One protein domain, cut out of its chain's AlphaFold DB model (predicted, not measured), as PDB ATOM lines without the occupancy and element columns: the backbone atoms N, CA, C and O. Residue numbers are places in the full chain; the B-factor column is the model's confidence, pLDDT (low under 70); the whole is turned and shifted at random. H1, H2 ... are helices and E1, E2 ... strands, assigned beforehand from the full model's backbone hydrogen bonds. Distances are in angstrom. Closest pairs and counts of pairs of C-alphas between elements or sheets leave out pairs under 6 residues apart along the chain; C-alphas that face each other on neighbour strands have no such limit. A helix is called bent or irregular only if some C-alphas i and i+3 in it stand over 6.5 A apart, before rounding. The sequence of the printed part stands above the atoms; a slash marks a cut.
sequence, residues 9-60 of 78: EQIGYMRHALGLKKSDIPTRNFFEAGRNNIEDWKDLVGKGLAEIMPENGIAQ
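AT A GLANCE: This is residues 9 to 60 of the 78 residues of an uncharacterized protein of Listeria booriae (UniProt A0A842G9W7). Two short helices, H1 and H2, are set at about a right angle, and the long loop between them, residues 18 to 37, swings wide on its way from one to the other. After H2 the backbone turns tightly and folds back as the short strand E1, near H2, and a tail without a named element ends the printed part. The printed part has 52 residues, with two named helices and one named strand in the order H1, H2, E1; 21 of the residues are in named elements, under half of the whole, and the class is mostly helix. The whole is compact, with a radius of gyration of the C-alphas of 11.3 A, and the C-alphas span 31 by 21 by 20 A along their three main axes.

HOW THE PARTS SIT: H1, residues 9 to 17, comes first. A long link of 20 residues leads from it to H2, residues 38 to 46. H1 and H2 only just touch, with 3 pairs of C-alphas within 8 A. Their closest C-alphas are those of Gln 10 and Asp 40, 6.5 A apart. Their lines stand about perpendicular, at 89 degrees, and their centres are 11.4 A apart. A tight link of 3 residues joins H2 to E1, residues 50 to 52. H2 and E1 have 4 pairs of C-alphas within 8 A, and the closest are those of Leu 44 and Ala 50, 5.4 A apart. H1 and E1 are only just apart, with the closest C-alphas at 8.2 A. E1 pairs with no named strand. In H1 and H2 every O i to N i+4 pair is within hydrogen-bond range.

IN THESE COORDINATES: H1 begins at C-alpha 9, at (-23.209, 97.851, -6.275), and measures 12.2 A from first to last C-alpha. H2 begins at C-alpha 38, at (-29.954, 94.989, 3.505), and measures 12.4 A. E1 measures 7.0 A and ends at C-alpha 52, at (-37.501, 88.234, 0.130). Neither helix is bent.

THE WHOLE: The two C-alphas farthest apart are those of Lys 22 and Gly 57, at 32.9 A. The first and last printed C-alphas, those of Glu 9 and Gln 60, are 21.1 A apart. The printed part has no cut. The C-alphas of residues 18 to 37 lie 4 to 18 A from the mean of the C-alphas. The mean pLDDT of the printed part of this model is 85.7, and confidence is low, under 70, at residues 54 to 59.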
ATOM      1  N   GLU A   9     -23.262  98.699  -7.470       92.31
ATOM      2  CA  GLU A   9     -23.209  97.851  -6.275       92.31
ATOM      3  C   GLU A   9     -24.378  96.868  -6.238       92.31
ATOM      4  O   GLU A   9     -24.156  95.673  -6.060       92.31
ATOM      5  N   GLN A  10     -25.594  97.328  -6.535       94.00
ATOM      6  CA  GLN A  10     -26.777  96.474  -6.652       94.00
ATOM      7  C   GLN A  10     -26.623  95.404  -7.741       94.00
ATOM      8  O   GLN A  10     -26.913  94.230  -7.504       94.00
ATOM      9  N   ILE A  11     -26.088  95.777  -8.909       93.06
ATOM     10  CA  ILE A  11     -25.714  94.818  -9.961       93.06
ATOM     11  C   ILE A  11     -24.705  93.799  -9.417       93.06
ATOM     12  O   ILE A  11     -24.852  92.594  -9.633       93.06
ATOM     13  N   GLY A  12     -23.692  94.264  -8.681       92.50
ATOM     14  CA  GLY A  12     -22.701  93.415  -8.024       92.50
ATOM     15  C   GLY A  12     -23.324  92.415  -7.049       92.50
ATOM     16  O   GLY A  12     -22.974  91.235  -7.085       92.50
ATOM     17  N   TYR A  13     -24.282  92.851  -6.230       93.12
ATOM     18  CA  TYR A  13     -24.997  91.989  -5.289       93.12
ATOM     19  C   TYR A  13     -25.840  90.935  -6.000       93.12
ATOM     20  O   TYR A  13     -25.721  89.757  -5.662       93.12
ATOM     21  N   MET A  14     -26.611  91.309  -7.025       93.62
ATOM     22  CA  MET A  14     -27.407  90.347  -7.795       93.62
ATOM     23  C   MET A  14     -26.512  89.314  -8.497       93.62
ATOM     24  O   MET A  14     -26.739  88.108  -8.389       93.62
ATOM     25  N   ARG A  15     -25.416  89.751  -9.132       92.75
ATOM     26  CA  ARG A  15     -24.434  88.832  -9.738       92.75
ATOM     27  C   ARG A  15     -23.793  87.914  -8.702       92.75
ATOM     28  O   ARG A  15     -23.568  86.733  -8.971       92.75
ATOM     29  N   HIS A  16     -23.496  88.436  -7.514       91.81
ATOM     30  CA  HIS A  16     -22.957  87.643  -6.419       91.81
ATOM     31  C   HIS A  16     -23.965  86.595  -5.932       91.81
ATOM     32  O   HIS A  16     -23.586  85.431  -5.774       91.81
ATOM     33  N   ALA A  17     -25.231  86.971  -5.740       92.50
ATOM     34  CA  ALA A  17     -26.319  86.076  -5.339       92.50
ATOM     35  C   ALA A  17     -26.528  84.931  -6.335       92.50
ATOM     36  O   ALA A  17     -26.771  83.801  -5.921       92.50
ATOM     37  N   LEU A  18     -26.332  85.205  -7.627       92.44
ATOM     38  CA  LEU A  18     -26.401  84.218  -8.707       92.44
ATOM     39  C   LEU A  18     -25.119  83.369  -8.863       92.44
ATOM     40  O   LEU A  18     -25.088  82.384  -9.600       92.44
ATOM     41  N   GLY A  19     -24.037  83.727  -8.165       90.38
ATOM     42  CA  GLY A  19     -22.747  83.036  -8.270       90.38
ATOM     43  C   GLY A  19     -21.974  83.333  -9.564       90.38
ATOM     44  O   GLY A  19     -21.068  82.586  -9.924       90.38
ATOM     45  N   LEU A  20     -22.269  84.446 -10.242       85.75
ATOM     46  CA  LEU A  20     -21.769  84.807 -11.581       85.75
ATOM     47  C   LEU A  20     -20.368  85.446 -11.572       85.75
ATOM     48  O   LEU A  20     -20.106  86.442 -12.255       85.75
ATOM     49  N   LYS A  21     -19.439  84.906 -10.770       74.81
ATOM     50  CA  LYS A  21     -18.079  85.470 -10.627       74.81
ATOM     51  C   LYS A  21     -17.261  85.410 -11.923       74.81
ATOM     52  O   LYS A  21     -16.448  86.297 -12.154       74.81
ATOM     53  N   LYS A  22     -17.426  84.350 -12.721       74.00
ATOM     54  CA  LYS A  22     -16.690  84.111 -13.983       74.00
ATOM     55  C   LYS A  22     -17.538  83.430 -15.068       74.00
ATOM     56  O   LYS A  22     -16.996  82.994 -16.075       74.00
ATOM     57  N   SER A  23     -18.834  83.266 -14.828       74.12
ATOM     58  CA  SER A  23     -19.760  82.567 -15.716       74.12
ATOM     59  C   SER A  23     -21.052  83.363 -15.796       74.12
ATOM     60  O   SER A  23     -21.385  84.065 -14.839       74.12
ATOM     61  N   ASP A  24     -21.757  83.212 -16.912       75.94
ATOM     62  CA  ASP A  24     -23.096  83.759 -17.131       75.94
ATOM     63  C   ASP A  24     -24.196  82.743 -16.779       75.94
ATOM     64  O   ASP A  24     -25.382  83.036 -16.895       75.94
ATOM     65  N   ILE A  25     -23.804  81.554 -16.306       82.69
ATOM     66  CA  ILE A  25     -24.721  80.518 -15.838       82.69
ATOM     67  C   ILE A  25     -24.858  80.632 -14.313       82.69
ATOM     68  O   ILE A  25     -23.855  80.503 -13.598       82.69
ATOM     69  N   PRO A  26     -26.074  80.854 -13.789       87.00
ATOM     70  CA  PRO A  26     -26.290  80.950 -12.356       87.00
ATOM     71  C   PRO A  26     -26.071  79.582 -11.697       87.00
ATOM     72  O   PRO A  26     -26.598  78.565 -12.138       87.00
ATOM     73  N   THR A  27     -25.285  79.556 -10.621       87.50
ATOM     74  CA  THR A  27     -24.979  78.329  -9.844       87.50
ATOM     75  C   THR A  27     -25.751  78.256  -8.529       87.50
ATOM     76  O   THR A  27     -25.787  77.224  -7.864       87.50
ATOM     77  N   ARG A  28     -26.365  79.375  -8.150       89.94
ATOM     78  CA  ARG A  28     -27.253  79.567  -7.005       89.94
ATOM     79  C   ARG A  28     -28.177  80.741  -7.322       89.94
ATOM     80  O   ARG A  28     -28.003  81.399  -8.342       89.94
ATOM     81  N   ASN A  29     -29.139  81.015  -6.454       91.31
ATOM     82  CA  ASN A  29     -29.931  82.239  -6.522       91.31
ATOM     83  C   ASN A  29     -30.359  82.661  -5.119       91.31
ATOM     84  O   ASN A  29     -31.540  82.739  -4.841       91.31
ATOM     85  N   PHE A  30     -29.420  82.834  -4.198       89.75
ATOM     86  CA  PHE A  30     -29.763  83.322  -2.866       89.75
ATOM     87  C   PHE A  30     -28.606  84.115  -2.282       89.75
ATOM     88  O   PHE A  30     -27.430  83.829  -2.543       89.75
ATOM     89  N   PHE A  31     -28.947  85.106  -1.474       90.44
ATOM     90  CA  PHE A  31     -27.988  85.892  -0.724       90.44
ATOM     91  C   PHE A  31     -28.564  86.284   0.629       90.44
ATOM     92  O   PHE A  31     -29.654  86.839   0.713       90.44
ATOM     93  N   GLU A  32     -27.811  85.999   1.684       90.56
ATOM     94  CA  GLU A  32     -28.118  86.467   3.028       90.56
ATOM     95  C   GLU A  32     -27.498  87.855   3.205       90.56
ATOM     96  O   GLU A  32     -26.272  88.005   3.251       90.56
ATOM     97  N   ALA A  33     -28.341  88.885   3.229       89.06
ATOM     98  CA  ALA A  33     -27.886  90.256   3.384       89.06
ATOM     99  C   ALA A  33     -27.568  90.570   4.847       89.06
ATOM    100  O   ALA A  33     -28.327  90.258   5.766       89.06
ATOM    101  N   GLY A  34     -26.442  91.248   5.054       87.50
ATOM    102  CA  GLY A  34     -26.061  91.794   6.349       87.50
ATOM    103  C   GLY A  34     -26.560  93.228   6.524       87.50
ATOM    104  O   GLY A  34     -27.109  93.842   5.611       87.50
ATOM    105  N   ARG A  35     -26.280  93.820   7.692       83.88
ATOM    106  CA  ARG A  35     -26.641  95.222   7.990       83.88
ATOM    107  C   ARG A  35     -26.167  96.236   6.944       83.88
ATOM    108  O   ARG A  35     -26.805  97.267   6.794       83.88
ATOM    109  N   ASN A  36     -25.069  95.954   6.243       88.31
ATOM    110  CA  ASN A  36     -24.437  96.912   5.334       88.31
ATOM    111  C   ASN A  36     -25.054  96.952   3.930       88.31
ATOM    112  O   ASN A  36     -24.749  97.870   3.185       88.31
ATOM    113  N   ASN A  37     -25.863  95.963   3.548       89.94
ATOM    114  CA  ASN A  37     -26.442  95.876   2.203       89.94
ATOM    115  C   ASN A  37     -27.920  95.463   2.198       89.94
ATOM    116  O   ASN A  37     -28.517  95.308   1.138       89.94
ATOM    117  N   ILE A  38     -28.530  95.302   3.374       91.69
ATOM    118  CA  ILE A  38     -29.954  94.989   3.505       91.69
ATOM    119  C   ILE A  38     -30.853  96.043   2.844       91.69
ATOM    120  O   ILE A  38     -31.838  95.682   2.209       91.69
ATOM    121  N   GLU A  39     -30.512  97.328   2.953       92.50
ATOM    122  CA  GLU A  39     -31.317  98.405   2.365       92.50
ATOM    123  C   GLU A  39     -31.226  98.403   0.832       92.50
ATOM    124  O   GLU A  39     -32.247  98.569   0.170       92.50
ATOM    125  N   ASP A  40     -30.059  98.084   0.259       93.81
ATOM    126  CA  ASP A  40     -29.913  97.894  -1.190       93.81
ATOM    127  C   ASP A  40     -30.771  96.737  -1.706       93.81
ATOM    128  O   ASP A  40     -31.366  96.827  -2.779       93.81
ATOM    129  N   TRP A  41     -30.847  95.643  -0.943       93.81
ATOM    130  CA  TRP A  41     -31.675  94.492  -1.287       93.81
ATOM    131  C   TRP A  41     -33.169  94.782  -1.150       93.81
ATOM    132  O   TRP A  41     -33.945  94.373  -2.011       93.81
ATOM    133  N   LYS A  42     -33.590  95.530  -0.128       92.25
ATOM    134  CA  LYS A  42     -34.980  96.000  -0.011       92.25
ATOM    135  C   LYS A  42     -35.363  96.944  -1.148       92.25
ATOM    136  O   LYS A  42     -36.471  96.837  -1.664       92.25
ATOM    137  N   ASP A  43     -34.458  97.822  -1.565       94.25
ATOM    138  CA  ASP A  43     -34.667  98.688  -2.726       94.25
ATOM    139  C   ASP A  43     -34.805  97.862  -4.018       94.25
ATOM    140  O   ASP A  43     -35.737  98.071  -4.795       94.25
ATOM    141  N   LEU A  44     -33.974  96.830  -4.211       94.25
ATOM    142  CA  LEU A  44     -34.127  95.873  -5.316       94.25
ATOM    143  C   LEU A  44     -35.475  95.133  -5.290       94.25
ATOM    144  O   LEU A  44     -36.059  94.901  -6.350       94.25
ATOM    145  N   VAL A  45     -35.991  94.799  -4.105       93.75
ATOM    146  CA  VAL A  45     -37.334  94.215  -3.942       93.75
ATOM    147  C   VAL A  45     -38.417  95.219  -4.330       93.75
ATOM    148  O   VAL A  45     -39.311  94.877  -5.100       93.75
ATOM    149  N   GLY A  46     -38.319  96.470  -3.872       92.75
ATOM    150  CA  GLY A  46     -39.245  97.542  -4.255       92.75
ATOM    151  C   GLY A  46     -39.272  97.800  -5.766       92.75
ATOM    152  O   GLY A  46     -40.314  98.134  -6.322       92.75
ATOM    153  N   LYS A  47     -38.143  97.563  -6.440       92.62
ATOM    154  CA  LYS A  47     -37.983  97.633  -7.900       92.62
ATOM    155  C   LYS A  47     -38.465  96.379  -8.648       92.62
ATOM    156  O   LYS A  47     -38.426  96.363  -9.874       92.62
ATOM    157  N   GLY A  48     -38.875  95.318  -7.947       93.81
ATOM    158  CA  GLY A  48     -39.274  94.036  -8.544       93.81
ATOM    159  C   GLY A  48     -38.113  93.198  -9.099       93.81
ATOM    160  O   GLY A  48     -38.339  92.226  -9.819       93.81
ATOM    161  N   LEU A  49     -36.866  93.551  -8.776       94.44
ATOM    162  CA  LEU A  49     -35.649  92.876  -9.248       94.44
ATOM    163  C   LEU A  49     -35.161  91.783  -8.281       94.44
ATOM    164  O   LEU A  49     -34.294  90.980  -8.630       94.44
ATOM    165  N   ALA A  50     -35.720  91.737  -7.073       94.44
ATOM    166  CA  ALA A  50     -35.435  90.730  -6.063       94.44
ATOM    167  C   ALA A  50     -36.691  90.365  -5.260       94.44
ATOM    168  O   ALA A  50     -37.681  91.091  -5.259       94.44
ATOM    169  N   GLU A  51     -36.626  89.245  -4.549       93.00
ATOM    170  CA  GLU A  51     -37.679  88.735  -3.673       93.00
ATOM    171  C   GLU A  51     -37.091  88.388  -2.301       93.00
ATOM    172  O   GLU A  51     -35.972  87.878  -2.207       93.00
ATOM    173  N   ILE A  52     -37.844  88.658  -1.235       89.25
ATOM    174  CA  ILE A  52     -37.501  88.234   0.130       89.25
ATOM    175  C   ILE A  52     -38.027  86.818   0.355       89.25
ATOM    176  O   ILE A  52     -39.185  86.531   0.048       89.25
ATOM    177  N   MET A  53     -37.200  85.949   0.941       81.00
ATOM    178  CA  MET A  53     -37.671  84.661   1.443       81.00
ATOM    179  C   MET A  53     -38.755  84.897   2.501       81.00
ATOM    180  O   MET A  53     -38.470  85.576   3.492       81.00
ATOM    181  N   PRO A  54     -39.970  84.341   2.357       67.94
ATOM    182  CA  PRO A  54     -40.956  84.422   3.424       67.94
ATOM    183  C   PRO A  54     -40.398  83.764   4.691       67.94
ATOM    184  O   PRO A  54     -39.766  82.705   4.631       67.94
ATOM    185  N   GLU A  55     -40.604  84.428   5.831       63.00
ATOM    186  CA  GLU A  55     -40.089  84.030   7.143       63.00
ATOM    187  C   GLU A  55     -40.672  82.679   7.590       63.00
ATOM    188  O   GLU A  55     -41.598  82.608   8.390       63.00
ATOM    189  N   ASN A  56     -40.083  81.576   7.132       58.56
ATOM    190  CA  ASN A  56     -40.340  80.236   7.673       58.56
ATOM    191  C   ASN A  56     -39.336  79.884   8.791       58.56
ATOM    192  O   ASN A  56     -38.951  78.730   8.957       58.56
ATOM    193  N   GLY A  57     -38.883  80.894   9.544       56.00
ATOM    194  CA  GLY A  57     -38.095  80.727  10.770       56.00
ATOM    195  C   GLY A  57     -36.606  80.396  10.613       56.00
ATOM    196  O   GLY A  57     -35.993  80.043  11.615       56.00
ATOM    197  N   ILE A  58     -36.007  80.490   9.413       54.88
ATOM    198  CA  ILE A  58     -34.619  80.016   9.198       54.88
ATOM    199  C   ILE A  58     -33.585  81.108   8.879       54.88
ATOM    200  O   ILE A  58     -32.423  80.914   9.210       54.88
ATOM    201  N   ALA A  59     -33.945  82.281   8.364       58.00
ATOM    202  CA  ALA A  59     -33.008  83.406   8.308       58.00
ATOM    203  C   ALA A  59     -33.757  84.699   7.990       58.00
ATOM    204  O   ALA A  59     -34.515  84.764   7.023       58.00
ATOM    205  N   GLN A  60     -33.535  85.732   8.797       71.00
ATOM    206  CA  GLN A  60     -33.938  87.084   8.428       71.00
ATOM    207  C   GLN A  60     -33.011  87.549   7.297       71.00
ATOM    208  O   GLN A  60     -31.805  87.331   7.375       71.00
TER     209      GLN A  60